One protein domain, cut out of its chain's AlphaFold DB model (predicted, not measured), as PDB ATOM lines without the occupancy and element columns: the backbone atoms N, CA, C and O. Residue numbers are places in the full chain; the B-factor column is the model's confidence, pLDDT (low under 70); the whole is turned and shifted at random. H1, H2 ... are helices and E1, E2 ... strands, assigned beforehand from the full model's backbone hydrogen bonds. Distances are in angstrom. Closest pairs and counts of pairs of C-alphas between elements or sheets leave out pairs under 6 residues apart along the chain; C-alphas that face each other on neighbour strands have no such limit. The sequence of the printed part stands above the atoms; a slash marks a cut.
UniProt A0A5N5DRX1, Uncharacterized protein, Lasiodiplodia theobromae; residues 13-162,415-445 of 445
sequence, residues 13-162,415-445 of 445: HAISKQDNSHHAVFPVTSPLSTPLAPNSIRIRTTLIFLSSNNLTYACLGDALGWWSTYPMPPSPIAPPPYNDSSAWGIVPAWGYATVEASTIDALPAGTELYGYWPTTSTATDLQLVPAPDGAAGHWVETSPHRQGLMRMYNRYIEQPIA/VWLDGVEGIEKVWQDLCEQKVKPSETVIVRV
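This is residues 13 to 162 and 415 to 445 of the 445 residues of an uncharacterized protein of Lasiodiplodia theobromae (UniProt A0A5N5DRX1). A small closed barrel of six strands, E3, E4, E5, E8, E7 and E6, has a side extension where E10, with E9 beside it, pairs onto E3. H3 packs between E10 and the hairpin of E1 and E2, while short H2 packs on the outside of the barrel. The printed part has 181 residues, with three named helices and ten named strands in the order E1 E2 E3 H1 E4 E5 E6 E7 H2 E8 E9 H3 E10; the barrel ring is antiparallel, E9 and E10 are parallel. The class is mixed, helices and strands, with under half of the residues in named elements. The whole is compact, with a radius of gyration of the C-alphas of 15.9 A and spans of 44 by 40 by 30 A.

Find C-alpha 13 at (300.032, 55.533, 249.199), where E1 runs to 16; E2 follows at 23 to 27. E3, residues 40 to 50, is 26.6 A long and bends by 65 degrees at residue 47. H1 is 52 to 59, E4 93 to 102 with 22.3 A, E5 112 to 117, E6 123 to 130 with 21.1 A, E7 138 to 141, H2 151 to 154 and E8 155 to 158. Past the cut come E9, 415 to 418, H3, 419 to 431 with 19.0 A, and E10, 439 to 444, ending at C-alpha 444 (292.114, 52.954, 237.953).

Look round the ring, where these backbone atoms of neighbour strands are within hydrogen-bond range: N 46 and O 96 of E3 and E4 at 2.9 A, N 95 and O 115 of E4 and E5 at 2.9 A, N 114 and O 157 of E5 and E8 at 2.8 A, N 139 and O 156 of E7 and E8 at 2.8 A, N 140 and O 129 of E7 and E6 at 2.8 A, and N 43 and O 124 of E3 and E6 at 2.9 A. E10 is antiparallel to E3, with N 48 and O 443 2.9 A apart. E9, H3 and E10 form a strand-helix-strand unit, two parallel strands with a helix between, its crossover right-handed; N 417 and O 442 are 2.9 A apart. H3 is over E10, outside the barrel, at a height over the sheet of 8.6 A; its closest C-alphas to E10 are those of Gly 422 and Val 443, 6.0 A. The C-alphas of Val 25 in E2 and Glu 424 in H3 are 6.8 A apart; E1 and E2 are a hairpin, with N 14 and O 24 2.9 A apart. H2 is on the barrel, outside it, its Tyr 153 C-alpha 6.0 A from that of Tyr 116. H1 and H3 only just touch, with 3 pairs of C-alphas within 8 A, H3 with residues 430 to 431 alone; the closest C-alphas, those of Ser 52 and Leu 430, are 6.5 A apart, and their lines are about perpendicular at 85 degrees. In H1 and H3 every O i to N i+4 pair is within hydrogen-bond range; H2 is too short for one.

The C-alphas farthest apart, those of Asp 105 and Glu 432, are 45.1 A apart. Residues 163 to 414 are not printed, and C-alphas 162 and 415 are 19.1 A apart across the cut. The links E2 to E3 and H1 to E4 are long. Residues 30 to 33 have pLDDT under 70; the mean of the printed part is 93.4.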
ATOM      1  N   HIS A  13     298.625  55.581 249.578       97.81
ATOM      2  CA  HIS A  13     300.032  55.533 249.199       97.81
ATOM      3  C   HIS A  13     300.766  56.727 249.815       97.81
ATOM      4  O   HIS A  13     300.469  57.877 249.485       97.81
ATOM      5  N   ALA A  14     301.693  56.459 250.736       97.56
ATOM      6  CA  ALA A  14     302.512  57.476 251.390       97.56
ATOM      7  C   ALA A  14     303.964  57.420 250.931       97.56
ATOM      8  O   ALA A  14     304.546  56.351 250.755       97.56
ATOM      9  N   ILE A  15     304.552  58.605 250.810       97.81
ATOM     10  CA  ILE A  15     305.930  58.835 250.393       97.81
ATOM     11  C   ILE A  15     306.700  59.436 251.565       97.81
ATOM     12  O   ILE A  15     306.207  60.357 252.225       97.81
ATOM     13  N   SER A  16     307.909  58.942 251.817       96.75
ATOM     14  CA  SER A  16     308.832  59.584 252.748       96.75
ATOM     15  C   SER A  16     309.293  60.921 252.172       96.75
ATOM     16  O   SER A  16     309.761  61.011 251.032       96.75
ATOM     17  N   LYS A  17     309.177  61.978 252.977       94.94
ATOM     18  CA  LYS A  17     309.625  63.323 252.598       94.94
ATOM     19  C   LYS A  17     311.148  63.424 252.510       94.94
ATOM     20  O   LYS A  17     311.654  64.233 251.743       94.94
ATOM     21  N   GLN A  18     311.860  62.593 253.272       91.75
ATOM     22  CA  GLN A  18     313.324  62.566 253.304       91.75
ATOM     23  C   GLN A  18     313.921  61.776 252.135       91.75
ATOM     24  O   GLN A  18     314.966  62.147 251.609       91.75
ATOM     25  N   ASP A  19     313.272  60.682 251.744       93.75
ATOM     26  CA  ASP A  19     313.715  59.820 250.652       93.75
ATOM     27  C   ASP A  19     312.496  59.368 249.856       93.75
ATOM     28  O   ASP A  19     311.769  58.466 250.263       93.75
ATOM     29  N   ASN A  20     312.270  59.990 248.701       94.56
ATOM     30  CA  ASN A  20     311.085  59.704 247.899       94.56
ATOM     31  C   ASN A  20     311.097  58.300 247.266       94.56
ATOM     32  O   ASN A  20     310.065  57.874 246.751       94.56
ATOM     33  N   SER A  21     312.220  57.567 247.315       95.56
ATOM     34  CA  SER A  21     312.271  56.146 246.943       95.56
ATOM     35  C   SER A  21     311.764  55.219 248.049       95.56
ATOM     36  O   SER A  21     311.464  54.056 247.785       95.56
ATOM     37  N   HIS A  22     311.616  55.730 249.274       97.00
ATOM     38  CA  HIS A  22     310.983  55.026 250.377       97.00
ATOM     39  C   HIS A  22     309.505  55.426 250.452       97.00
ATOM     40  O   HIS A  22     309.142  56.550 250.799       97.00
ATOM     41  N   HIS A  23     308.633  54.491 250.098       97.69
ATOM     42  CA  HIS A  23     307.188  54.683 250.030       97.69
ATOM     43  C   HIS A  23     306.469  53.404 250.450       97.69
ATOM     44  O   HIS A  23     307.093  52.346 250.535       97.69
ATOM     45  N   ALA A  24     305.181  53.510 250.764       97.31
ATOM     46  CA  ALA A  24     304.385  52.366 251.183       97.31
ATOM     47  C   ALA A  24     302.893  52.568 250.926       97.31
ATOM     48  O   ALA A  24     302.370  53.685 251.010       97.31
ATOM     49  N   VAL A  25     302.193  51.458 250.712       97.31
ATOM     50  CA  VAL A  25     300.733  51.385 250.789       97.31
ATOM     51  C   VAL A  25     300.303  50.811 252.131       97.31
ATOM     52  O   VAL A  25     300.830  49.802 252.599       97.31
ATOM     53  N   PHE A  26     299.319  51.444 252.765       94.62
ATOM     54  CA  PHE A  26     298.779  50.972 254.036       94.62
ATOM     55  C   PHE A  26     297.260  51.170 254.121       94.62
ATOM     56  O   PHE A  26     296.713  52.099 253.515       94.62
ATOM     57  N   PRO A  27     296.558  50.306 254.877       93.56
ATOM     58  CA  PRO A  27     295.135  50.460 255.108       93.56
ATOM     59  C   PRO A  27     294.852  51.584 256.100       93.56
ATOM     60  O   PRO A  27     295.528  51.721 257.121       93.56
ATOM     61  N   VAL A  28     293.791  52.337 255.833       89.94
ATOM     62  CA  VAL A  28     293.232  53.313 256.765       89.94
ATOM     63  C   VAL A  28     291.872  52.872 257.265       89.94
ATOM     64  O   VAL A  28     291.079  52.245 256.554       89.94
ATOM     65  N   THR A  29     291.577  53.228 258.509       82.00
ATOM     66  CA  THR A  29     290.223  53.070 259.031       82.00
ATOM     67  C   THR A  29     289.329  54.121 258.377       82.00
ATOM     68  O   THR A  29     289.650  55.307 258.360       82.00
ATOM     69  N   SER A  30     288.223  53.688 257.760       68.38
ATOM     70  CA  SER A  30     287.296  54.620 257.113       68.38
ATOM     71  C   SER A  30     286.784  55.617 258.154       68.38
ATOM     72  O   SER A  30     286.221  55.168 259.159       68.38
ATOM     73  N   PRO A  31     286.900  56.939 257.937       59.91
ATOM     74  CA  PRO A  31     286.157  57.875 258.757       59.91
ATOM     75  C   PRO A  31     284.673  57.598 258.500       59.91
ATOM     76  O   PRO A  31     284.185  57.674 257.370       59.91
ATOM     77  N   LEU A  32     283.970  57.160 259.541       52.59
ATOM     78  CA  LEU A  32     282.529  56.961 259.510       52.59
ATOM     79  C   LEU A  32     281.867  58.309 259.195       52.59
ATOM     80  O   LEU A  32     281.879  59.207 260.027       52.59
ATOM     81  N   SER A  33     281.343  58.440 257.972       64.75
ATOM     82  CA  SER A  33     280.294  59.372 257.525       64.75
ATOM     83  C   SER A  33     280.171  60.710 258.280       64.75
ATOM     84  O   SER A  33     279.094  61.036 258.784       64.75
ATOM     85  N   THR A  34     281.235  61.515 258.341       79.50
ATOM     86  CA  THR A  34     281.127  62.893 258.844       79.50
ATOM     87  C   THR A  34     280.182  63.683 257.927       79.50
ATOM     88  O   THR A  34     280.326  63.564 256.700       79.50
ATOM     89  N   PRO A  35     279.220  64.460 258.461       89.62
ATOM     90  CA  PRO A  35     278.428  65.379 257.649       89.62
ATOM     91  C   PRO A  35     279.333  66.359 256.894       89.62
ATOM     92  O   PRO A  35     280.302  66.861 257.459       89.62
ATOM     93  N   LEU A  36     279.015  66.624 255.625       93.94
ATOM     94  CA  LEU A  36     279.745  67.599 254.817       93.94
ATOM     95  C   LEU A  36     279.492  69.022 255.329       93.94
ATOM     96  O   LEU A  36     278.363  69.378 255.673       93.94
ATOM     97  N   ALA A  37     280.543  69.842 255.347       94.06
ATOM     98  CA  ALA A  37     280.422  71.270 255.613       94.06
ATOM     99  C   ALA A  37     279.669  71.984 254.463       94.06
ATOM    100  O   ALA A  37     279.514  71.418 253.376       94.06
ATOM    101  N   PRO A  38     279.184  73.224 254.664       95.44
ATOM    102  CA  PRO A  38     278.679  74.044 253.565       95.44
ATOM    103  C   PRO A  38     279.730  74.220 252.460       95.44
ATOM    104  O   PRO A  38     280.927  74.243 252.745       95.44
ATOM    105  N   ASN A  39     279.281  74.363 251.211       96.50
ATOM    106  CA  ASN A  39     280.148  74.496 250.035       96.50
ATOM    107  C   ASN A  39     281.199  73.382 249.930       96.50
ATOM    108  O   ASN A  39     282.369  73.646 249.672       96.50
ATOM    109  N   SER A  40     280.804  72.137 250.195       97.44
ATOM    110  CA  SER A  40     281.725  71.006 250.200       97.44
ATOM    111  C   SER A  40     281.199  69.810 249.426       97.44
ATOM    112  O   SER A  40     279.997  69.548 249.375       97.44
ATOM    113  N   ILE A  41     282.131  69.047 248.868       97.56
ATOM    114  CA  ILE A  41     281.866  67.759 248.232       97.56
ATOM    115  C   ILE A  41     282.653  66.663 248.933       97.56
ATOM    116  O   ILE A  41     283.760  66.908 249.400       97.56
ATOM    117  N   ARG A  42     282.099  65.451 248.950       96.81
ATOM    118  CA  ARG A  42     282.839  64.206 249.167       96.81
ATOM    119  C   ARG A  42     283.078  63.573 247.811       96.81
ATOM    120  O   ARG A  42     282.120  63.349 247.074       96.81
ATOM    121  N   ILE A  43     284.326  63.288 247.476       97.12
ATOM    122  CA  ILE A  43     284.727  62.851 246.138       97.12
ATOM    123  C   ILE A  43     285.742  61.715 246.213       97.12
ATOM    124  O   ILE A  43     286.604  61.706 247.091       97.12
ATOM    125  N   ARG A  44     285.641  60.744 245.303       96.00
ATOM    126  CA  ARG A  44     286.561  59.601 245.229       96.00
ATOM    127  C   ARG A  44     287.334  59.608 243.922       96.00
ATOM    128  O   ARG A  44     286.726  59.676 242.856       96.00
ATOM    129  N   THR A  45     288.658  59.511 244.016       96.88
ATOM    130  CA  THR A  45     289.554  59.321 242.870       96.88
ATOM    131  C   THR A  45     289.156  58.065 242.100       96.88
ATOM    132  O   THR A  45     288.954  57.019 242.708       96.88
ATOM    133  N   THR A  46     289.037  58.157 240.776       95.44
ATOM    134  CA  THR A  46     288.651  57.023 239.918       95.44
ATOM    135  C   THR A  46     289.721  56.674 238.897       95.44
ATOM    136  O   THR A  46     289.878  55.509 238.532       95.44
ATOM    137  N   LEU A  47     290.472  57.670 238.430       95.38
ATOM    138  CA  LEU A  47     291.483  57.483 237.403       95.38
ATOM    139  C   LEU A  47     292.594  58.508 237.568       95.38
ATOM    140  O   LEU A  47     292.306  59.694 237.599       95.38
ATOM    141  N   ILE A  48     293.853  58.094 237.607       96.81
ATOM    142  CA  ILE A  48     294.994  59.019 237.657       96.81
ATOM    143  C   ILE A  48     296.118  58.544 236.752       96.81
ATOM    144  O   ILE A  48     296.203  57.364 236.414       96.81
ATOM    145  N   PHE A  49     297.009  59.456 236.382       95.31
ATOM    146  CA  PHE A  49     298.288  59.090 235.785       95.31
ATOM    147  C   PHE A  49     299.439  59.579 236.656       95.31
ATOM    148  O   PHE A  49     299.370  60.641 237.277       95.31
ATOM    149  N   LEU A  50     300.519  58.806 236.661       94.31
ATOM    150  CA  LEU A  50     301.766  59.191 237.300       94.31
ATOM    151  C   LEU A  50     302.844  59.390 236.233       94.31
ATOM    152  O   LEU A  50     302.873  58.726 235.195       94.31
ATOM    153  N   SER A  51     303.720  60.355 236.478       90.19
ATOM    154  CA  SER A  51     304.816  60.735 235.590       90.19
ATOM    155  C   SER A  51     305.996  61.270 236.399       90.19
ATOM    156  O   SER A  51     305.901  61.437 237.614       90.19
ATOM    157  N   SER A  52     307.102  61.596 235.728       87.00
ATOM    158  CA  SER A  52     308.275  62.211 236.362       87.00
ATOM    159  C   SER A  52     307.947  63.471 237.170       87.00
ATOM    160  O   SER A  52     308.564  63.698 238.206       87.00
ATOM    161  N   ASN A  53     306.937  64.251 236.763       88.69
ATOM    162  CA  ASN A  53     306.479  65.425 237.508       88.69
ATOM    163  C   ASN A  53     306.099  65.100 238.959       88.69
ATOM    164  O   ASN A  53     306.310  65.936 239.832       88.69
ATOM    165  N   ASN A  54     305.579  63.899 239.234       93.31
ATOM    166  CA  ASN A  54     305.240  63.496 240.596       93.31
ATOM    167  C   ASN A  54     306.488  63.396 241.493       93.31
ATOM    168  O   ASN A  54     306.425  63.808 242.650       93.31
ATOM    169  N   LEU A  55     307.632  62.947 240.960       91.81
ATOM    170  CA  LEU A  55     308.905  62.952 241.696       91.81
ATOM    171  C   LEU A  55     309.392  64.381 241.960       91.81
ATOM    172  O   LEU A  55     309.857  64.677 243.056       91.81
ATOM    173  N   THR A  56     309.231  65.292 240.994       87.12
ATOM    174  CA  THR A  56     309.542  66.717 241.198       87.12
ATOM    175  C   THR A  56     308.666  67.333 242.291       87.12
ATOM    176  O   THR A  56     309.169  68.098 243.110       87.12
ATOM    177  N   TYR A  57     307.374  66.993 242.346       89.50
ATOM    178  CA  TYR A  57     306.473  67.481 243.395       89.50
ATOM    179  C   TYR A  57     306.858  66.967 244.783       89.50
ATOM    180  O   TYR A  57     306.790  67.729 245.742       89.50
ATOM    181  N   ALA A  58     307.293  65.711 244.887       92.31
ATOM    182  CA  ALA A  58     307.783  65.157 246.144       92.31
ATOM    183  C   ALA A  58     309.100  65.815 246.578       92.31
ATOM    184  O   ALA A  58     309.204  66.306 247.699       92.31
ATOM    185  N   CYS A  59     310.069  65.915 245.668       88.50
ATOM    186  CA  CYS A  59     311.367  66.525 245.948       88.50
ATOM    187  C   CYS A  59     311.234  67.984 246.401       88.50
ATOM    188  O   CYS A  59     311.846  68.399 247.382       88.50
ATOM    189  N   LEU A  60     310.418  68.767 245.693       86.06
ATOM    190  CA  LEU A  60     310.204  70.182 245.993       86.06
ATOM    191  C   LEU A  60     309.039  70.400 246.960       86.06
ATOM    192  O   LEU A  60     308.506  71.508 247.033       86.06
ATOM    193  N   GLY A  61     308.608  69.361 247.677       88.31
ATOM    194  CA  GLY A  61     307.351  69.389 248.411       88.31
ATOM    195  C   GLY A  61     307.308  70.432 249.524       88.31
ATOM    196  O   GLY A  61     306.265  71.054 249.715       88.31
ATOM    197  N   ASP A  62     308.428  70.696 250.201       86.81
ATOM    198  CA  ASP A  62     308.505  71.766 251.205       86.81
ATOM    199  C   ASP A  62     308.599  73.151 250.551       86.81
ATOM    200  O   ASP A  62     307.875  74.068 250.930       86.81
ATOM    201  N   ALA A  63     309.439  73.298 249.519       85.19
ATOM    202  CA  ALA A  63     309.663  74.575 248.837       85.19
ATOM    203  C   ALA A  63     308.425  75.083 248.074       85.19
ATOM    204  O   ALA A  63     308.214  76.290 247.970       85.19
ATOM    205  N   LEU A  64     307.615  74.169 247.535       84.81
ATOM    206  CA  LEU A  64     306.400  74.472 246.769       84.81
ATOM    207  C   LEU A  64     305.109  74.233 247.567       84.81
ATOM    208  O   LEU A  64     304.020  74.457 247.043       84.81
ATOM    209  N   GLY A  65     305.215  73.763 248.814       88.75
ATOM    210  CA  GLY A  65     304.073  73.464 249.678       88.75
ATOM    211  C   GLY A  65     303.257  72.230 249.272       88.75
ATOM    212  O   GLY A  65     302.161  72.038 249.799       88.75
ATOM    213  N   TRP A  66     303.745  71.373 248.363       90.88
ATOM    214  CA  TRP A  66     302.965  70.248 247.824       90.88
ATOM    215  C   TRP A  66     302.496  69.248 248.870       90.88
ATOM    216  O   TRP A  66     301.414  68.677 248.710       90.88
ATOM    217  N   TRP A  67     303.239  69.075 249.963       93.44
ATOM    218  CA  TRP A  67     302.816  68.212 251.067       93.44
ATOM    219  C   TRP A  67     301.512  68.670 251.728       93.44
ATOM    220  O   TRP A  67     300.811  67.866 252.338       93.44
ATOM    221  N   SER A  68     301.170  69.951 251.592       92.19
ATOM    222  CA  SER A  68     299.921  70.533 252.078       92.19
ATOM    223  C   SER A  68     298.772  70.383 251.086       92.19
ATOM    224  O   SER A  68     297.713  70.933 251.331       92.19
ATOM    225  N   THR A  69     298.923  69.661 249.973       95.12
ATOM    226  CA  THR A  69     297.812  69.447 249.029       95.12
ATOM    227  C   THR A  69     296.768  68.497 249.604       95.12
ATOM    228  O   THR A  69     295.576  68.789 249.558       95.12
ATOM    229  N   TYR A  70     297.226  67.382 250.172       94.88
ATOM    230  CA  TYR A  70     296.406  66.404 250.879       94.88
ATOM    231  C   TYR A  70     297.174  65.943 252.120       94.88
ATOM    232  O   TYR A  70     298.081  65.116 252.001       94.88
ATOM    233  N   PRO A  71     296.872  66.508 253.302       92.75
ATOM    234  CA  PRO A  71     297.579  66.170 254.530       92.75
ATOM    235  C   PRO A  71     297.431  64.688 254.882       92.75
ATOM    236  O   PRO A  71     296.365  64.099 254.687       92.75
ATOM    237  N   MET A  72     298.480  64.101 255.465       93.62
ATOM    238  CA  MET A  72     298.388  62.756 256.034       93.62
ATOM    239  C   MET A  72     297.301  62.717 257.117       93.62
ATOM    240  O   MET A  72     297.281  63.601 257.982       93.62
ATOM    241  N   PRO A  73     296.413  61.706 257.118       91.31
ATOM    242  CA  PRO A  73     295.440  61.562 258.187       91.31
ATOM    243  C   PRO A  73     296.131  61.355 259.544       91.31
ATOM    244  O   PRO A  73     297.134  60.642 259.620       91.31
ATOM    245  N   PRO A  74     295.600  61.923 260.639       90.50
ATOM    246  CA  PRO A  74     296.138  61.681 261.971       90.50
ATOM    247  C   PRO A  74     295.769  60.279 262.483       90.50
ATOM    248  O   PRO A  74     294.920  59.579 261.925       90.50
ATOM    249  N   SER A  75     296.363  59.880 263.608       86.50
ATOM    250  CA  SER A  75     295.917  58.696 264.355       86.50
ATOM    251  C   SER A  75     294.485  58.897 264.887       86.50
ATOM    252  O   SER A  75     294.156  60.011 265.305       86.50
ATOM    253  N   PRO A  76     293.621  57.862 264.897       88.50
ATOM    254  CA  PRO A  76     293.884  56.467 264.517       88.50
ATOM    255  C   PRO A  76     293.572  56.134 263.044       88.50
ATOM    256  O   PRO A  76     293.505  54.956 262.694       88.50
ATOM    257  N   ILE A  77     293.348  57.138 262.182       89.69
ATOM    258  CA  ILE A  77     293.008  56.918 260.765       89.69
ATOM    259  C   ILE A  77     294.208  56.327 260.027       89.69
ATOM    260  O   ILE A  77     294.082  55.264 259.414       89.69
ATOM    261  N   ALA A  78     295.367  56.984 260.130       92.00
ATOM    262  CA  ALA A  78     296.640  56.426 259.692       92.00
ATOM    263  C   ALA A  78     297.365  55.754 260.876       92.00
ATOM    264  O   ALA A  78     297.395  56.319 261.976       92.00
ATOM    265  N   PRO A  79     297.960  54.565 260.686       93.25
ATOM    266  CA  PRO A  79     298.799  53.923 261.691       93.25
ATOM    267  C   PRO A  79     300.224  54.511 261.696       93.25
ATOM    268  O   PRO A  79     300.678  55.025 260.671       93.25
ATOM    269  N   PRO A  80     300.981  54.395 262.806       93.88
ATOM    270  CA  PRO A  80     302.421  54.642 262.796       93.88
ATOM    271  C   PRO A  80     303.169  53.737 261.801       93.88
ATOM    272  O   PRO A  80     302.812  52.564 261.678       93.88
ATOM    273  N   PRO A  81     304.216  54.244 261.119       95.00
ATOM    274  CA  PRO A  81     304.768  55.603 261.224       95.00
ATOM    275  C   PRO A  81     304.037  56.658 260.365       95.00
ATOM    276  O   PRO A  81     304.371  57.836 260.430       95.00
ATOM    277  N   TYR A  82     303.044  56.265 259.566       95.50
ATOM    278  CA  TYR A  82     302.412  57.109 258.542       95.50
ATOM    279  C   TYR A  82     301.482  58.203 259.088       95.50
ATOM    280  O   TYR A  82     301.078  59.094 258.348       95.50
ATOM    281  N   ASN A  83     301.150  58.180 260.378       93.69
ATOM    282  CA  ASN A  83     300.437  59.276 261.037       93.69
ATOM    283  C   ASN A  83     301.321  60.508 261.311       93.69
ATOM    284  O   ASN A  83     300.805  61.537 261.750       93.69
ATOM    285  N   ASP A  84     302.636  60.411 261.095       95.31
ATOM    286  CA  ASP A  84     303.567  61.530 261.212       95.31
ATOM    287  C   ASP A  84     303.669  62.311 259.892       95.31
ATOM    288  O   ASP A  84     304.470  62.005 259.006       95.31
ATOM    289  N   SER A  85     302.868  63.373 259.786       93.44
ATOM    290  CA  SER A  85     302.865  64.285 258.632       93.44
ATOM    291  C   SER A  85     304.166  65.083 258.436       93.44
ATOM    292  O   SER A  85     304.321  65.743 257.406       93.44
ATOM    293  N   SER A  86     305.100  65.061 259.396       94.19
ATOM    294  CA  SER A  86     306.422  65.678 259.231       94.19
ATOM    295  C   SER A  86     307.393  64.777 258.466       94.19
ATOM    296  O   SER A  86     308.256  65.290 257.761       94.19
ATOM    297  N   ALA A  87     307.207  63.456 258.532       95.94
ATOM    298  CA  ALA A  87     308.058  62.471 257.865       95.94
ATOM    299  C   ALA A  87     307.425  61.896 256.587       95.94
ATOM    300  O   ALA A  87     308.142  61.557 255.646       95.94
ATOM    301  N   TRP A  88     306.092  61.815 256.534       97.44
ATOM    302  CA  TRP A  88     305.346  61.190 255.440       97.44
ATOM    303  C   TRP A  88     304.361  62.159 254.786       97.44
ATOM    304  O   TRP A  88     303.841  63.079 255.425       97.44
ATOM    305  N   GLY A  89     304.085  61.951 253.500       96.81
ATOM    306  CA  GLY A  89     303.131  62.751 252.736       96.81
ATOM    307  C   GLY A  89     302.449  61.972 251.615       96.81
ATOM    308  O   GLY A  89     302.917  60.915 251.198       96.81
ATOM    309  N   ILE A  90     301.345  62.527 251.113       96.94
ATOM    310  CA  ILE A  90     300.639  62.039 249.924       96.94
ATOM    311  C   ILE A  90     301.106  62.878 248.739       96.94
ATOM    312  O   ILE A  90     301.016  64.106 248.790       96.94
ATOM    313  N   VAL A  91     301.580  62.232 247.673       96.56
ATOM    314  CA  VAL A  91     301.928  62.924 246.426       96.56
ATOM    315  C   VAL A  91     300.736  62.846 245.479       96.56
ATOM    316  O   VAL A  91     300.433  61.766 244.981       96.56
ATOM    317  N   PRO A  92     300.043  63.960 245.201       95.94
ATOM    318  CA  PRO A  92     298.852  63.928 244.369       95.94
ATOM    319  C   PRO A  92     299.195  63.747 242.884       95.94
ATOM    320  O   PRO A  92     300.323  63.989 242.433       95.94
ATOM    321  N   ALA A  93     298.198  63.339 242.108       96.62
ATOM    322  CA  ALA A  93     298.303  63.041 240.688       96.62
ATOM    323  C   ALA A  93     297.122  63.630 239.910       96.62
ATOM    324  O   ALA A  93     296.023  63.791 240.433       96.62
ATOM    325  N   TRP A  94     297.350  63.969 238.645       97.25
ATOM    326  CA  TRP A  94     296.299  64.486 237.775       97.25
ATOM    327  C   TRP A  94     295.404  63.351 237.273       97.25
ATOM    328  O   TRP A  94     295.885  62.257 236.963       97.25
ATOM    329  N   GLY A  95     294.106  63.617 237.157       96.44
ATOM    330  CA  GLY A  95     293.156  62.635 236.656       96.44
ATOM    331  C   GLY A  95     291.708  62.983 236.959       96.44
ATOM    332  O   GLY A  95     291.357  64.157 237.058       96.44
ATOM    333  N   TYR A  96     290.880  61.959 237.121       97.44
ATOM    334  CA  TYR A  96     289.449  62.048 237.365       97.44
ATOM    335  C   TYR A  96     289.056  61.533 238.746       97.44
ATOM    336  O   TYR A  96     289.647  60.594 239.292       97.44
ATOM    337  N   ALA A  97     287.993  62.130 239.268       97.81
ATOM    338  CA  ALA A  97     287.308  61.688 240.464       97.81
ATOM    339  C   ALA A  97     285.795  61.905 240.320       97.81
ATOM    340  O   ALA A  97     285.348  62.718 239.509       97.81
ATOM    341  N   THR A  98     285.001  61.173 241.099       97.75
ATOM    342  CA  THR A  98     283.533  61.219 241.039       97.75
ATOM    343  C   THR A  98     282.955  61.655 242.377       97.75
ATOM    344  O   THR A  98     283.310  61.109 243.425       97.75
ATOM    345  N   VAL A  99     282.061  62.645 242.343       97.88
ATOM    346  CA  VAL A  99     281.363  63.156 243.528       97.88
ATOM    347  C   VAL A  99     280.457  62.063 244.102       97.88
ATOM    348  O   VAL A  99     279.604  61.522 243.403       97.88
ATOM    349  N   GLU A 100     280.608  61.759 245.387       95.88
ATOM    350  CA  GLU A 100     279.767  60.806 246.122       95.88
ATOM    351  C   GLU A 100     278.641  61.502 246.891       95.88
ATOM    352  O   GLU A 100     277.537  60.973 247.002       95.88
ATOM    353  N   ALA A 101     278.916  62.693 247.425       96.25
ATOM    354  CA  ALA A 101     277.952  63.531 248.129       96.25
ATOM    355  C   ALA A 101     278.341  65.006 247.986       96.25
ATOM    356  O   ALA A 101     279.516  65.324 247.810       96.25
ATOM    357  N   SER A 102     277.366  65.908 248.077       97.69
ATOM    358  CA  SER A 102     277.589  67.340 247.871       97.69
ATOM    359  C   SER A 102     276.627  68.183 248.701       97.69
ATOM    360  O   SER A 102     275.469  67.805 248.881       97.69
ATOM    361  N   THR A 103     277.113  69.325 249.189       97.75
ATOM    362  CA  THR A 103     276.301  70.433 249.724       97.75
ATOM    363  C   THR A 103     276.226  71.614 248.749       97.75
ATOM    364  O   THR A 103     275.751  72.687 249.113       97.75
ATOM    365  N   ILE A 104     276.706  71.428 247.515       97.94
ATOM    366  CA  ILE A 104     276.692  72.405 246.426       97.94
ATOM    367  C   ILE A 104     275.675  71.934 245.381       97.94
ATOM    368  O   ILE A 104     275.929  70.976 244.654       97.94
ATOM    369  N   ASP A 105     274.540  72.629 245.272       96.81
ATOM    370  CA  ASP A 105     273.428  72.227 244.392       96.81
ATOM    371  C   ASP A 105     273.829  72.106 242.913       96.81
ATOM    372  O   ASP A 105     273.371  71.209 242.208       96.81
ATOM    373  N   ALA A 106     274.716  72.987 242.444       96.81
ATOM    374  CA  ALA A 106     275.223  72.967 241.072       96.81
ATOM    375  C   ALA A 106     276.248  71.845 240.810       96.81
ATOM    376  O   ALA A 106     276.619  71.630 239.662       96.81
ATOM    377  N   LEU A 107     276.687  71.123 241.846       97.25
ATOM    378  CA  LEU A 107     277.683  70.058 241.751       97.25
ATOM    379  C   LEU A 107     277.166  68.767 242.412       97.25
ATOM    380  O   LEU A 107     277.634  68.397 243.491       97.25
ATOM    381  N   PRO A 108     276.163  68.092 241.818       97.44
ATOM    382  CA  PRO A 108     275.496  66.948 242.435       97.44
ATOM    383  C   PRO A 108     276.381  65.691 242.505       97.44
ATOM    384  O   PRO A 108     277.417  65.573 241.849       97.44
ATOM    385  N   ALA A 109     275.936  64.707 243.292       97.50
ATOM    386  CA  ALA A 109     276.540  63.376 243.296       97.50
ATOM    387  C   ALA A 109     276.501  62.738 241.895       97.50
ATOM    388  O   ALA A 109     275.518  62.868 241.164       97.50
ATOM    389  N   GLY A 110     277.570  62.029 241.536       96.75
ATOM    390  CA  GLY A 110     277.780  61.441 240.215       96.75
ATOM    391  C   GLY A 110     278.533  62.338 239.230       96.75
ATOM    392  O   GLY A 110     278.985  61.821 238.209       96.75
ATOM    393  N   THR A 111     278.721  63.632 239.521       97.69
ATOM    394  CA  THR A 111     279.529  64.511 238.665       97.69
ATOM    395  C   THR A 111     280.987  64.056 238.636       97.69
ATOM    396  O   THR A 111     281.574  63.723 239.668       97.69
ATOM    397  N   GLU A 112     281.574  64.038 237.441       97.56
ATOM    398  CA  GLU A 112     282.973  63.689 237.206       97.56
ATOM    399  C   GLU A 112     283.804  64.966 237.066       97.56
ATOM    400  O   GLU A 112     283.500  65.844 236.254       97.56
ATOM    401  N   LEU A 113     284.856  65.061 237.877       98.12
ATOM    402  CA  LEU A 113     285.771  66.192 237.894       98.12
ATOM    403  C   LEU A 113     287.157  65.753 237.440       98.12
ATOM    404  O   LEU A 113     287.688  64.757 237.933       98.12
ATOM    405  N   TYR A 114     287.768  66.540 236.560       97.56
ATOM    406  CA  TYR A 114     289.193  66.481 236.271       97.56
ATOM    407  C   TYR A 114     289.958  67.438 237.188       97.56
ATOM    408  O   TYR A 114     289.539  68.578 237.401       97.56
ATOM    409  N   GLY A 115     291.094  67.001 237.722       97.00
ATOM    410  CA  GLY A 115     291.909  67.825 238.608       97.00
ATOM    411  C   GLY A 115     293.069  67.068 239.235       97.00
ATOM    412  O   GLY A 115     293.513  66.046 238.712       97.00
ATOM    413  N   TYR A 116     293.571  67.607 240.344       96.25
ATOM    414  CA  TYR A 116     294.720  67.082 241.074       96.25
ATOM    415  C   TYR A 116     294.242  66.340 242.327       96.25
ATOM    416  O   TYR A 116     293.687  66.968 243.227       96.25
ATOM    417  N   TRP A 117     294.416  65.017 242.356       97.44
ATOM    418  CA  TRP A 117     293.770  64.083 243.286       97.44
ATOM    419  C   TRP A 117     294.773  63.326 244.162       97.44
ATOM    420  O   TRP A 117     295.893  63.065 243.716       97.44
ATOM    421  N   PRO A 118     294.401  62.938 245.394       96.75
ATOM    422  CA  PRO A 118     295.284  62.174 246.265       96.75
ATOM    423  C   PRO A 118     295.443  60.731 245.771       96.75
ATOM    424  O   PRO A 118     294.518  60.142 245.204       96.75
ATOM    425  N   THR A 119     296.606  60.135 246.039       97.06
ATOM    426  CA  THR A 119     296.928  58.732 245.737       97.06
ATOM    427  C   THR A 119     296.342  57.788 246.791       97.06
ATOM    428  O   THR A 119     297.035  57.175 247.604       97.06
ATOM    429  N   THR A 120     295.013  57.698 246.814       95.50
ATOM    430  CA  THR A 120     294.248  56.906 247.784       95.50
ATOM    431  C   THR A 120     292.959  56.378 247.170       95.50
ATOM    432  O   THR A 120     292.349  57.048 246.342       95.50
ATOM    433  N   SER A 121     292.507  55.207 247.628       94.00
ATOM    434  CA  SER A 121     291.169  54.691 247.320       94.00
ATOM    435  C   SER A 121     290.078  55.270 248.221       94.00
ATOM    436  O   SER A 121     288.907  54.932 248.052       94.00
ATOM    437  N   THR A 122     290.423  56.134 249.181       91.56
ATOM    438  CA  THR A 122     289.472  56.762 250.105       91.56
ATOM    439  C   THR A 122     288.784  57.979 249.496       91.56
ATOM    440  O   THR A 122     289.333  58.666 248.636       91.56
ATOM    441  N   ALA A 123     287.560  58.257 249.951       92.75
ATOM    442  CA  ALA A 123     286.893  59.505 249.609       92.75
ATOM    443  C   ALA A 123     287.530  60.673 250.373       92.75
ATOM    444  O   ALA A 123     287.891  60.535 251.542       92.75
ATOM    445  N   THR A 124     287.637  61.819 249.711       92.94
ATOM    446  CA  THR A 124     288.195  63.060 250.253       92.94
ATOM    447  C   THR A 124     287.132  64.149 250.232       92.94
ATOM    448  O   THR A 124     286.369  64.249 249.272       92.94
ATOM    449  N   ASP A 125     287.094  64.971 251.278       94.88
ATOM    450  CA  ASP A 125     286.207  66.130 251.336       94.88
ATOM    451  C   ASP A 125     286.953  67.385 250.853       94.88
ATOM    452  O   ASP A 125     288.083  67.627 251.278       94.88
ATOM    453  N   LEU A 126     286.335  68.180 249.974       96.56
ATOM    454  CA  LEU A 126     286.871  69.449 249.447       96.56
ATOM    455  C   LEU A 126     285.883  70.598 249.673       96.56
ATOM    456  O   LEU A 126     284.679  70.357 249.626       96.56
ATOM    457  N   GLN A 127     286.378  71.831 249.842       97.50
ATOM    458  CA  GLN A 127     285.584  73.060 249.991       97.50
ATOM    459  C   GLN A 127     285.618  73.911 248.714       97.50
ATOM    460  O   GLN A 127     286.476  74.778 248.523       97.50
ATOM    461  N   LEU A 128     284.658  73.698 247.824       97.81
ATOM    462  CA  LEU A 128     284.697  74.288 246.492       97.81
ATOM    463  C   LEU A 128     283.838  75.545 246.370       97.81
ATOM    464  O   LEU A 128     282.716  75.614 246.866       97.81
ATOM    465  N   VAL A 129     284.348  76.511 245.608       97.56
ATOM    466  CA  VAL A 129     283.577  77.653 245.096       97.56
ATOM    467  C   VAL A 129     283.653  77.694 243.569       97.56
ATOM    468  O   VAL A 129     284.647  77.217 243.010       97.56
ATOM    469  N   PRO A 130     282.654  78.260 242.868       97.62
ATOM    470  CA  PRO A 130     282.776  78.525 241.438       97.62
ATOM    471  C   PRO A 130     284.021  79.364 241.144       97.62
ATOM    472  O   PRO A 130     284.384  80.248 241.928       97.62
ATOM    473  N   ALA A 131     284.686  79.097 240.023       96.62
ATOM    474  CA  ALA A 131     285.872  79.850 239.656       96.62
ATOM    475  C   ALA A 131     285.548  81.352 239.487       96.62
ATOM    476  O   ALA A 131     284.598  81.710 238.788       96.62
ATOM    477  N   PRO A 132     286.337  82.255 240.097       94.44
ATOM    478  CA  PRO A 132     286.025  83.687 240.119       94.44
ATOM    479  C   PRO A 132     286.225  84.383 238.764       94.44
ATOM    480  O   PRO A 132     285.848  85.539 238.609       94.44
ATOM    481  N   ASP A 133     286.832  83.700 237.792       93.44
ATOM    482  CA  ASP A 133     287.103  84.201 236.442       93.44
ATOM    483  C   ASP A 133     285.972  83.929 235.440       93.44
ATOM    484  O   ASP A 133     286.136  84.188 234.248       93.44
ATOM    485  N   GLY A 134     284.835  83.416 235.918       89.31
ATOM    486  CA  GLY A 134     283.636  83.172 235.115       89.31
ATOM    487  C   GLY A 134     283.614  81.827 234.392       89.31
ATOM    488  O   GLY A 134     282.551  81.452 233.914       89.31
ATOM    489  N   ALA A 135     284.729  81.082 234.389       94.25
ATOM    490  CA  ALA A 135     284.859  79.803 233.692       94.25
ATOM    491  C   ALA A 135     283.780  78.792 234.126       94.25
ATOM    492  O   ALA A 135     283.854  78.208 235.212       94.25
ATOM    493  N   ALA A 136     282.775  78.576 233.276       93.69
ATOM    494  CA  ALA A 136     281.653  77.688 233.583       93.69
ATOM    495  C   ALA A 136     282.108  76.230 233.791       93.69
ATOM    496  O   ALA A 136     282.892  75.699 233.009       93.69
ATOM    497  N   GLY A 137     281.604  75.572 234.841       96.00
ATOM    498  CA  GLY A 137     281.999  74.206 235.212       96.00
ATOM    499  C   GLY A 137     283.389  74.103 235.850       96.00
ATOM    500  O   GLY A 137     283.901  73.001 236.040       96.00
ATOM    501  N   HIS A 138     284.033  75.232 236.171       97.88
ATOM    502  CA  HIS A 138     285.301  75.253 236.895       97.88
ATOM    503  C   HIS A 138     285.064  75.617 238.362       97.88
ATOM    504  O   HIS A 138     284.340  76.557 238.693       97.88
ATOM    505  N   TRP A 139     285.755  74.902 239.239       98.19
ATOM    506  CA  TRP A 139     285.659  75.016 240.686       98.19
ATOM    507  C   TRP A 139     287.043  75.242 241.283       98.19
ATOM    508  O   TRP A 139     288.037  74.712 240.783       98.19
ATOM    509  N   VAL A 140     287.120  76.031 242.349       97.94
ATOM    510  CA  VAL A 140     288.364  76.339 243.058       97.94
ATOM    511  C   VAL A 140     288.290  75.806 244.481       97.94
ATOM    512  O   VAL A 140     287.326  76.076 245.194       97.94
ATOM    513  N   GLU A 141     289.319  75.064 244.884       97.69
ATOM    514  CA  GLU A 141     289.507  74.607 246.257       97.69
ATOM    515  C   GLU A 141     289.871  75.769 247.172       97.69
ATOM    516  O   GLU A 141     290.783  76.544 246.870       97.69
ATOM    517  N   THR A 142     289.199  75.857 248.314       96.94
ATOM    518  CA  THR A 142     289.354  76.957 249.262       96.94
ATOM    519  C   THR A 142     289.785  76.533 250.661       96.94
ATOM    520  O   THR A 142     290.019  77.415 251.493       96.94
ATOM    521  N   SER A 143     289.991  75.237 250.937       95.56
ATOM    522  CA  SER A 143     290.428  74.814 252.272       95.56
ATOM    523  C   SER A 143     291.710  75.539 252.722       95.56
ATOM    524  O   SER A 143     292.619  75.748 251.912       95.56
ATOM    525  N   PRO A 144     291.857  75.880 254.019       94.31
ATOM    526  CA  PRO A 144     292.981  76.689 254.503       94.31
ATOM    527  C   PRO A 144     294.374  76.150 254.144       94.31
ATOM    528  O   PRO A 144     295.263  76.921 253.795       94.31
ATOM    529  N   HIS A 145     294.557  74.827 254.167       93.06
ATOM    530  CA  HIS A 145     295.827  74.168 253.836       93.06
ATOM    531  C   HIS A 145     296.214  74.282 252.345       93.06
ATOM    532  O   HIS A 145     297.372  74.068 252.001       93.06
ATOM    533  N   ARG A 146     295.278  74.677 251.469       94.06
ATOM    534  CA  ARG A 146     295.480  74.830 250.018       94.06
ATOM    535  C   ARG A 146     295.877  76.245 249.596       94.06
ATOM    536  O   ARG A 146     296.309  76.430 248.460       94.06
ATOM    537  N   GLN A 147     295.748  77.243 250.476       88.31
ATOM    538  CA  GLN A 147     295.890  78.667 250.120       88.31
ATOM    539  C   GLN A 147     297.316  79.078 249.715       88.31
ATOM    540  O   GLN A 147     297.490  80.085 249.037       88.31
ATOM    541  N   GLY A 148     298.335  78.301 250.097       88.44
ATOM    542  CA  GLY A 148     299.723  78.519 249.671       88.44
ATOM    543  C   GLY A 148     300.073  77.908 248.309       88.44
ATOM    544  O   GLY A 148     301.165  78.147 247.802       88.44
ATOM    545  N   LEU A 149     299.176  77.111 247.719       93.50
ATOM    546  CA  LEU A 149     299.441  76.410 246.466       93.50
ATOM    547  C   LEU A 149     299.170  77.293 245.251       93.50
ATOM    548  O   LEU A 149     298.288  78.154 245.236       93.50
ATOM    549  N   MET A 150     299.896  77.004 244.177       94.06
ATOM    550  CA  MET A 150     299.646  77.606 242.874       94.06
ATOM    551  C   MET A 150     298.223  77.294 242.380       94.06
ATOM    552  O   MET A 150     297.756  76.154 242.448       94.06
ATOM    553  N   ARG A 151     297.545  78.307 241.818       94.56
ATOM    554  CA  ARG A 151     296.118  78.255 241.440       94.56
ATOM    555  C   ARG A 151     295.770  77.122 240.475       94.56
ATOM    556  O   ARG A 151     294.635  76.649 240.476       94.56
ATOM    557  N   MET A 152     296.721  76.666 239.655       95.12
ATOM    558  CA  MET A 152     296.549  75.493 238.791       95.12
ATOM    559  C   MET A 152     296.102  74.244 239.532       95.12
ATOM    560  O   MET A 152     295.190  73.572 239.064       95.12
ATOM    561  N   TYR A 153     296.654  74.002 240.710       95.44
ATOM    562  CA  TYR A 153     296.465  72.765 241.458       95.44
ATOM    563  C   TYR A 153     295.251  72.811 242.388       95.44
ATOM    564  O   TYR A 153     294.841  71.786 242.922       95.44
ATOM    565  N   ASN A 154     294.647  73.988 242.555       97.19
ATOM    566  CA  ASN A 154     293.383  74.170 243.266       97.19
ATOM    567  C   ASN A 154     292.180  74.227 242.322       97.19
ATOM    568  O   ASN A 154     291.070  74.432 242.796       97.19
ATOM    569  N   ARG A 155     292.365  74.074 241.006       97.56
ATOM    570  CA  ARG A 155     291.268  74.141 240.037       97.56
ATOM    571  C   ARG A 155     290.804  72.747 239.623       97.56
ATOM    572  O   ARG A 155     291.606  71.942 239.157       97.56
ATOM    573  N   TYR A 156     289.500  72.524 239.720       97.88
ATOM    574  CA  TYR A 156     288.802  71.312 239.305       97.88
ATOM    575  C   TYR A 156     287.808  71.651 238.196       97.88
ATOM    576  O   TYR A 156     287.183  72.708 238.233       97.88
ATOM    577  N   ILE A 157     287.696  70.789 237.190       97.50
ATOM    578  CA  ILE A 157     286.922  71.056 235.974       97.50
ATOM    579  C   ILE A 157     285.902  69.942 235.796       97.50
ATOM    580  O   ILE A 157     286.272  68.771 235.781       97.50
ATOM    581  N   GLU A 158     284.631  70.297 235.643       97.12
ATOM    582  CA  GLU A 158     283.588  69.361 235.237       97.12
ATOM    583  C   GLU A 158     283.925  68.787 233.866       97.12
ATOM    584  O   GLU A 158     283.954  69.490 232.854       97.12
ATOM    585  N   GLN A 159     284.218  67.491 233.837       93.19
ATOM    586  CA  GLN A 159     284.630  66.824 232.617       93.19
ATOM    587  C   GLN A 159     284.110  65.385 232.615       93.19
ATOM    588  O   GLN A 159     284.757  64.495 233.171       93.19
ATOM    589  N   PRO A 160     282.961  65.143 231.961       89.06
ATOM    590  CA  PRO A 160     282.416  63.804 231.826       89.06
ATOM    591  C   PRO A 160     283.383  62.874 231.093       89.06
ATOM    592  O   PRO A 160     283.929  63.208 230.033       89.06
ATOM    593  N   ILE A 161     283.548  61.672 231.629       84.62
ATOM    594  CA  ILE A 161     284.262  60.583 230.986       84.62
ATOM    595  C   ILE A 161     283.323  59.969 229.952       84.62
ATOM    596  O   ILE A 161     282.281  59.395 230.276       84.62
ATOM    597  N   ALA A 162     283.702  60.062 228.678       74.94
ATOM    598  CA  ALA A 162     282.993  59.364 227.617       74.94
ATOM    599  C   ALA A 162     283.111  57.849 227.845       74.94
ATOM    600  O   ALA A 162     284.177  57.260 227.675       74.94
ATOM    601  N   VAL A 415     299.706  51.851 229.550       93.50
ATOM    602  CA  VAL A 415     299.819  50.800 230.561       93.50
ATOM    603  C   VAL A 415     298.733  51.033 231.605       93.50
ATOM    604  O   VAL A 415     298.756  52.041 232.308       93.50
ATOM    605  N   TRP A 416     297.779  50.109 231.694       93.88
ATOM    606  CA  TRP A 416     296.682  50.172 232.661       93.88
ATOM    607  C   TRP A 416     297.017  49.359 233.907       93.88
ATOM    608  O   TRP A 416     297.369  48.184 233.810       93.88
ATOM    609  N   LEU A 417     296.880  49.987 235.069       95.94
ATOM    610  CA  LEU A 417     297.006  49.368 236.384       95.94
ATOM    611  C   LEU A 417     295.754  49.653 237.216       95.94
ATOM    612  O   LEU A 417     294.933  50.503 236.861       95.94
ATOM    613  N   ASP A 418     295.615  48.942 238.327       95.75
ATOM    614  CA  ASP A 418     294.433  48.985 239.181       95.75
ATOM    615  C   ASP A 418     294.827  49.120 240.655       95.75
ATOM    616  O   ASP A 418     295.819  48.540 241.098       95.75
ATOM    617  N   GLY A 419     294.015  49.859 241.408       95.81
ATOM    618  CA  GLY A 419     294.150  50.050 242.845       95.81
ATOM    619  C   GLY A 419     295.325  50.934 243.258       95.81
ATOM    620  O   GLY A 419     296.120  51.417 242.447       95.81
ATOM    621  N   VAL A 420     295.444  51.130 244.569       97.00
ATOM    622  CA  VAL A 420     296.538  51.904 245.174       97.00
ATOM    623  C   VAL A 420     297.869  51.154 245.044       97.00
ATOM    624  O   VAL A 420     298.923  51.764 244.924       97.00
ATOM    625  N   GLU A 421     297.821  49.833 244.944       96.06
ATOM    626  CA  GLU A 421     298.948  48.964 244.611       96.06
ATOM    627  C   GLU A 421     299.468  49.230 243.187       96.06
ATOM    628  O   GLU A 421     300.673  49.216 242.934       96.06
ATOM    629  N   GLY A 422     298.568  49.539 242.244       97.19
ATOM    630  CA  GLY A 422     298.941  50.029 240.922       97.19
ATOM    631  C   GLY A 422     299.744  51.325 241.011       97.19
ATOM    632  O   GLY A 422     300.779  51.439 240.357       97.19
ATOM    633  N   ILE A 423     299.317  52.263 241.864       97.94
ATOM    634  CA  ILE A 423     300.031  53.526 242.127       97.94
ATOM    635  C   ILE A 423     301.433  53.250 242.678       97.94
ATOM    636  O   ILE A 423     302.404  53.792 242.152       97.94
ATOM    637  N   GLU A 424     301.539  52.387 243.690       97.88
ATOM    638  CA  GLU A 424     302.808  51.981 244.308       97.88
ATOM    639  C   GLU A 424     303.783  51.425 243.271       97.88
ATOM    640  O   GLU A 424     304.946  51.833 243.221       97.88
ATOM    641  N   LYS A 425     303.293  50.557 242.377       97.62
ATOM    642  CA  LYS A 425     304.098  50.018 241.283       97.62
ATOM    643  C   LYS A 425     304.609  51.122 240.358       97.62
ATOM    644  O   LYS A 425     305.795  51.125 240.039       97.62
ATOM    645  N   VAL A 426     303.748  52.051 239.919       97.06
ATOM    646  CA  VAL A 426     304.210  53.147 239.044       97.06
ATOM    647  C   VAL A 426     305.233  54.005 239.760       97.06
ATOM    648  O   VAL A 426     306.242  54.361 239.165       97.06
ATOM    649  N   TRP A 427     305.003  54.323 241.033       97.69
ATOM    650  CA  TRP A 427     305.943  55.106 241.822       97.69
ATOM    651  C   TRP A 427     307.319  54.442 241.907       97.69
ATOM    652  O   TRP A 427     308.331  55.100 241.655       97.69
ATOM    653  N   GLN A 428     307.355  53.133 242.179       97.44
ATOM    654  CA  GLN A 428     308.590  52.351 242.169       97.44
ATOM    655  C   GLN A 428     309.273  52.406 240.796       97.44
ATOM    656  O   GLN A 428     310.460  52.717 240.711       97.44
ATOM    657  N   ASP A 429     308.522  52.179 239.713       96.75
ATOM    658  CA  ASP A 429     309.054  52.217 238.346       96.75
ATOM    659  C   ASP A 429     309.574  53.618 237.962       96.75
ATOM    660  O   ASP A 429     310.546  53.727 237.214       96.75
ATOM    661  N   LEU A 430     308.962  54.698 238.465       94.75
ATOM    662  CA  LEU A 430     309.459  56.066 238.288       94.75
ATOM    663  C   LEU A 430     310.785  56.272 239.033       94.75
ATOM    664  O   LEU A 430     311.729  56.798 238.442       94.75
ATOM    665  N   CYS A 431     310.873  55.844 240.297       94.44
ATOM    666  CA  CYS A 431     312.092  55.956 241.106       94.44
ATOM    667  C   CYS A 431     313.265  55.183 240.484       94.44
ATOM    668  O   CYS A 431     314.399  55.657 240.486       94.44
ATOM    669  N   GLU A 432     312.980  54.019 239.899       94.38
ATOM    670  CA  GLU A 432     313.956  53.142 239.244       94.38
ATOM    671  C   GLU A 432     314.179  53.464 237.754       94.38
ATOM    672  O   GLU A 432     314.918  52.748 237.077       94.38
ATOM    673  N   GLN A 433     313.547  54.521 237.228       91.12
ATOM    674  CA  GLN A 433     313.634  54.951 235.824       91.12
ATOM    675  C   GLN A 433     313.255  53.854 234.805       91.12
ATOM    676  O   GLN A 433     313.828  53.762 233.717       91.12
ATOM    677  N   LYS A 434     312.271  53.015 235.144       92.88
ATOM    678  CA  LYS A 434     311.782  51.901 234.313       92.88
ATOM    679  C   LYS A 434     310.670  52.289 233.336       92.88
ATOM    680  O   LYS A 434     310.459  51.572 232.360       92.88
ATOM    681  N   VAL A 435     309.972  53.402 233.571       91.00
ATOM    682  CA  VAL A 435     308.906  53.887 232.674       91.00
ATOM    683  C   VAL A 435     309.514  54.428 231.379       91.00
ATOM    684  O   VAL A 435     310.351  55.335 231.405       91.00
ATOM    685  N   LYS A 436     309.088  53.899 230.228       88.69
ATOM    686  CA  LYS A 436     309.674  54.279 228.933       88.69
ATOM    687  C   LYS A 436     309.115  55.612 228.412       88.69
ATOM    688  O   LYS A 436     307.947  55.923 228.636       88.69
ATOM    689  N   PRO A 437     309.873  56.366 227.586       83.12
ATOM    690  CA  PRO A 437     309.373  57.587 226.934       83.12
ATOM    691  C   PRO A 437     308.162  57.389 226.003       83.12
ATOM    692  O   PRO A 437     307.478  58.355 225.656       83.12
ATOM    693  N   SER A 438     307.922  56.156 225.553       84.75
ATOM    694  CA  SER A 438     306.773  55.767 224.731       84.75
ATOM    695  C   SER A 438     305.548  55.359 225.549       84.75
ATOM    696  O   SER A 438     304.500  55.130 224.956       84.75
ATOM    697  N   GLU A 439     305.660  55.257 226.874       89.81
ATOM    698  CA  GLU A 439     304.606  54.748 227.749       89.81
ATOM    699  C   GLU A 439     303.876  55.877 228.490       89.81
ATOM    700  O   GLU A 439     304.405  56.947 228.823       89.81
ATOM    701  N   THR A 440     302.608  55.620 228.773       89.88
ATOM    702  CA  THR A 440     301.782  56.403 229.680       89.88
ATOM    703  C   THR A 440     301.088  55.440 230.622       89.88
ATOM    704  O   THR A 440     300.311  54.597 230.180       89.88
ATOM    705  N   VAL A 441     301.388  55.557 231.914       94.06
ATOM    706  CA  VAL A 441     300.844  54.655 232.927       94.06
ATOM    707  C   VAL A 441     299.646  55.305 233.599       94.06
ATOM    708  O   VAL A 441     299.741  56.420 234.117       94.06
ATOM    709  N   ILE A 442     298.519  54.606 233.563       94.88
ATOM    710  CA  ILE A 442     297.237  55.060 234.086       94.88
ATOM    711  C   ILE A 442     296.750  54.046 235.102       94.88
ATOM    712  O   ILE A 442     296.775  52.841 234.855       94.88
ATOM    713  N   VAL A 443     296.289  54.547 236.240       96.38
ATOM    714  CA  VAL A 443     295.810  53.736 237.350       96.38
ATOM    715  C   VAL A 443     294.328  54.004 237.566       96.38
ATOM    716  O   VAL A 443     293.929  55.153 237.772       96.38
ATOM    717  N   ARG A 444     293.516  52.947 237.511       95.12
ATOM    718  CA  ARG A 444     292.114  52.954 237.953       95.12
ATOM    719  C   ARG A 444     292.100  52.731 239.460       95.12
ATOM    720  O   ARG A 444     292.644  51.729 239.914       95.12
ATOM    721  N   VAL A 445     291.540  53.662 240.223       91.38
ATOM    722  CA  VAL A 445     291.664  53.690 241.694       91.38
ATOM    723  C   VAL A 445     290.452  53.075 242.383       91.38
ATOM    724  O   VAL A 445     289.314  53.329 241.928       91.38
TER     725      VAL A 445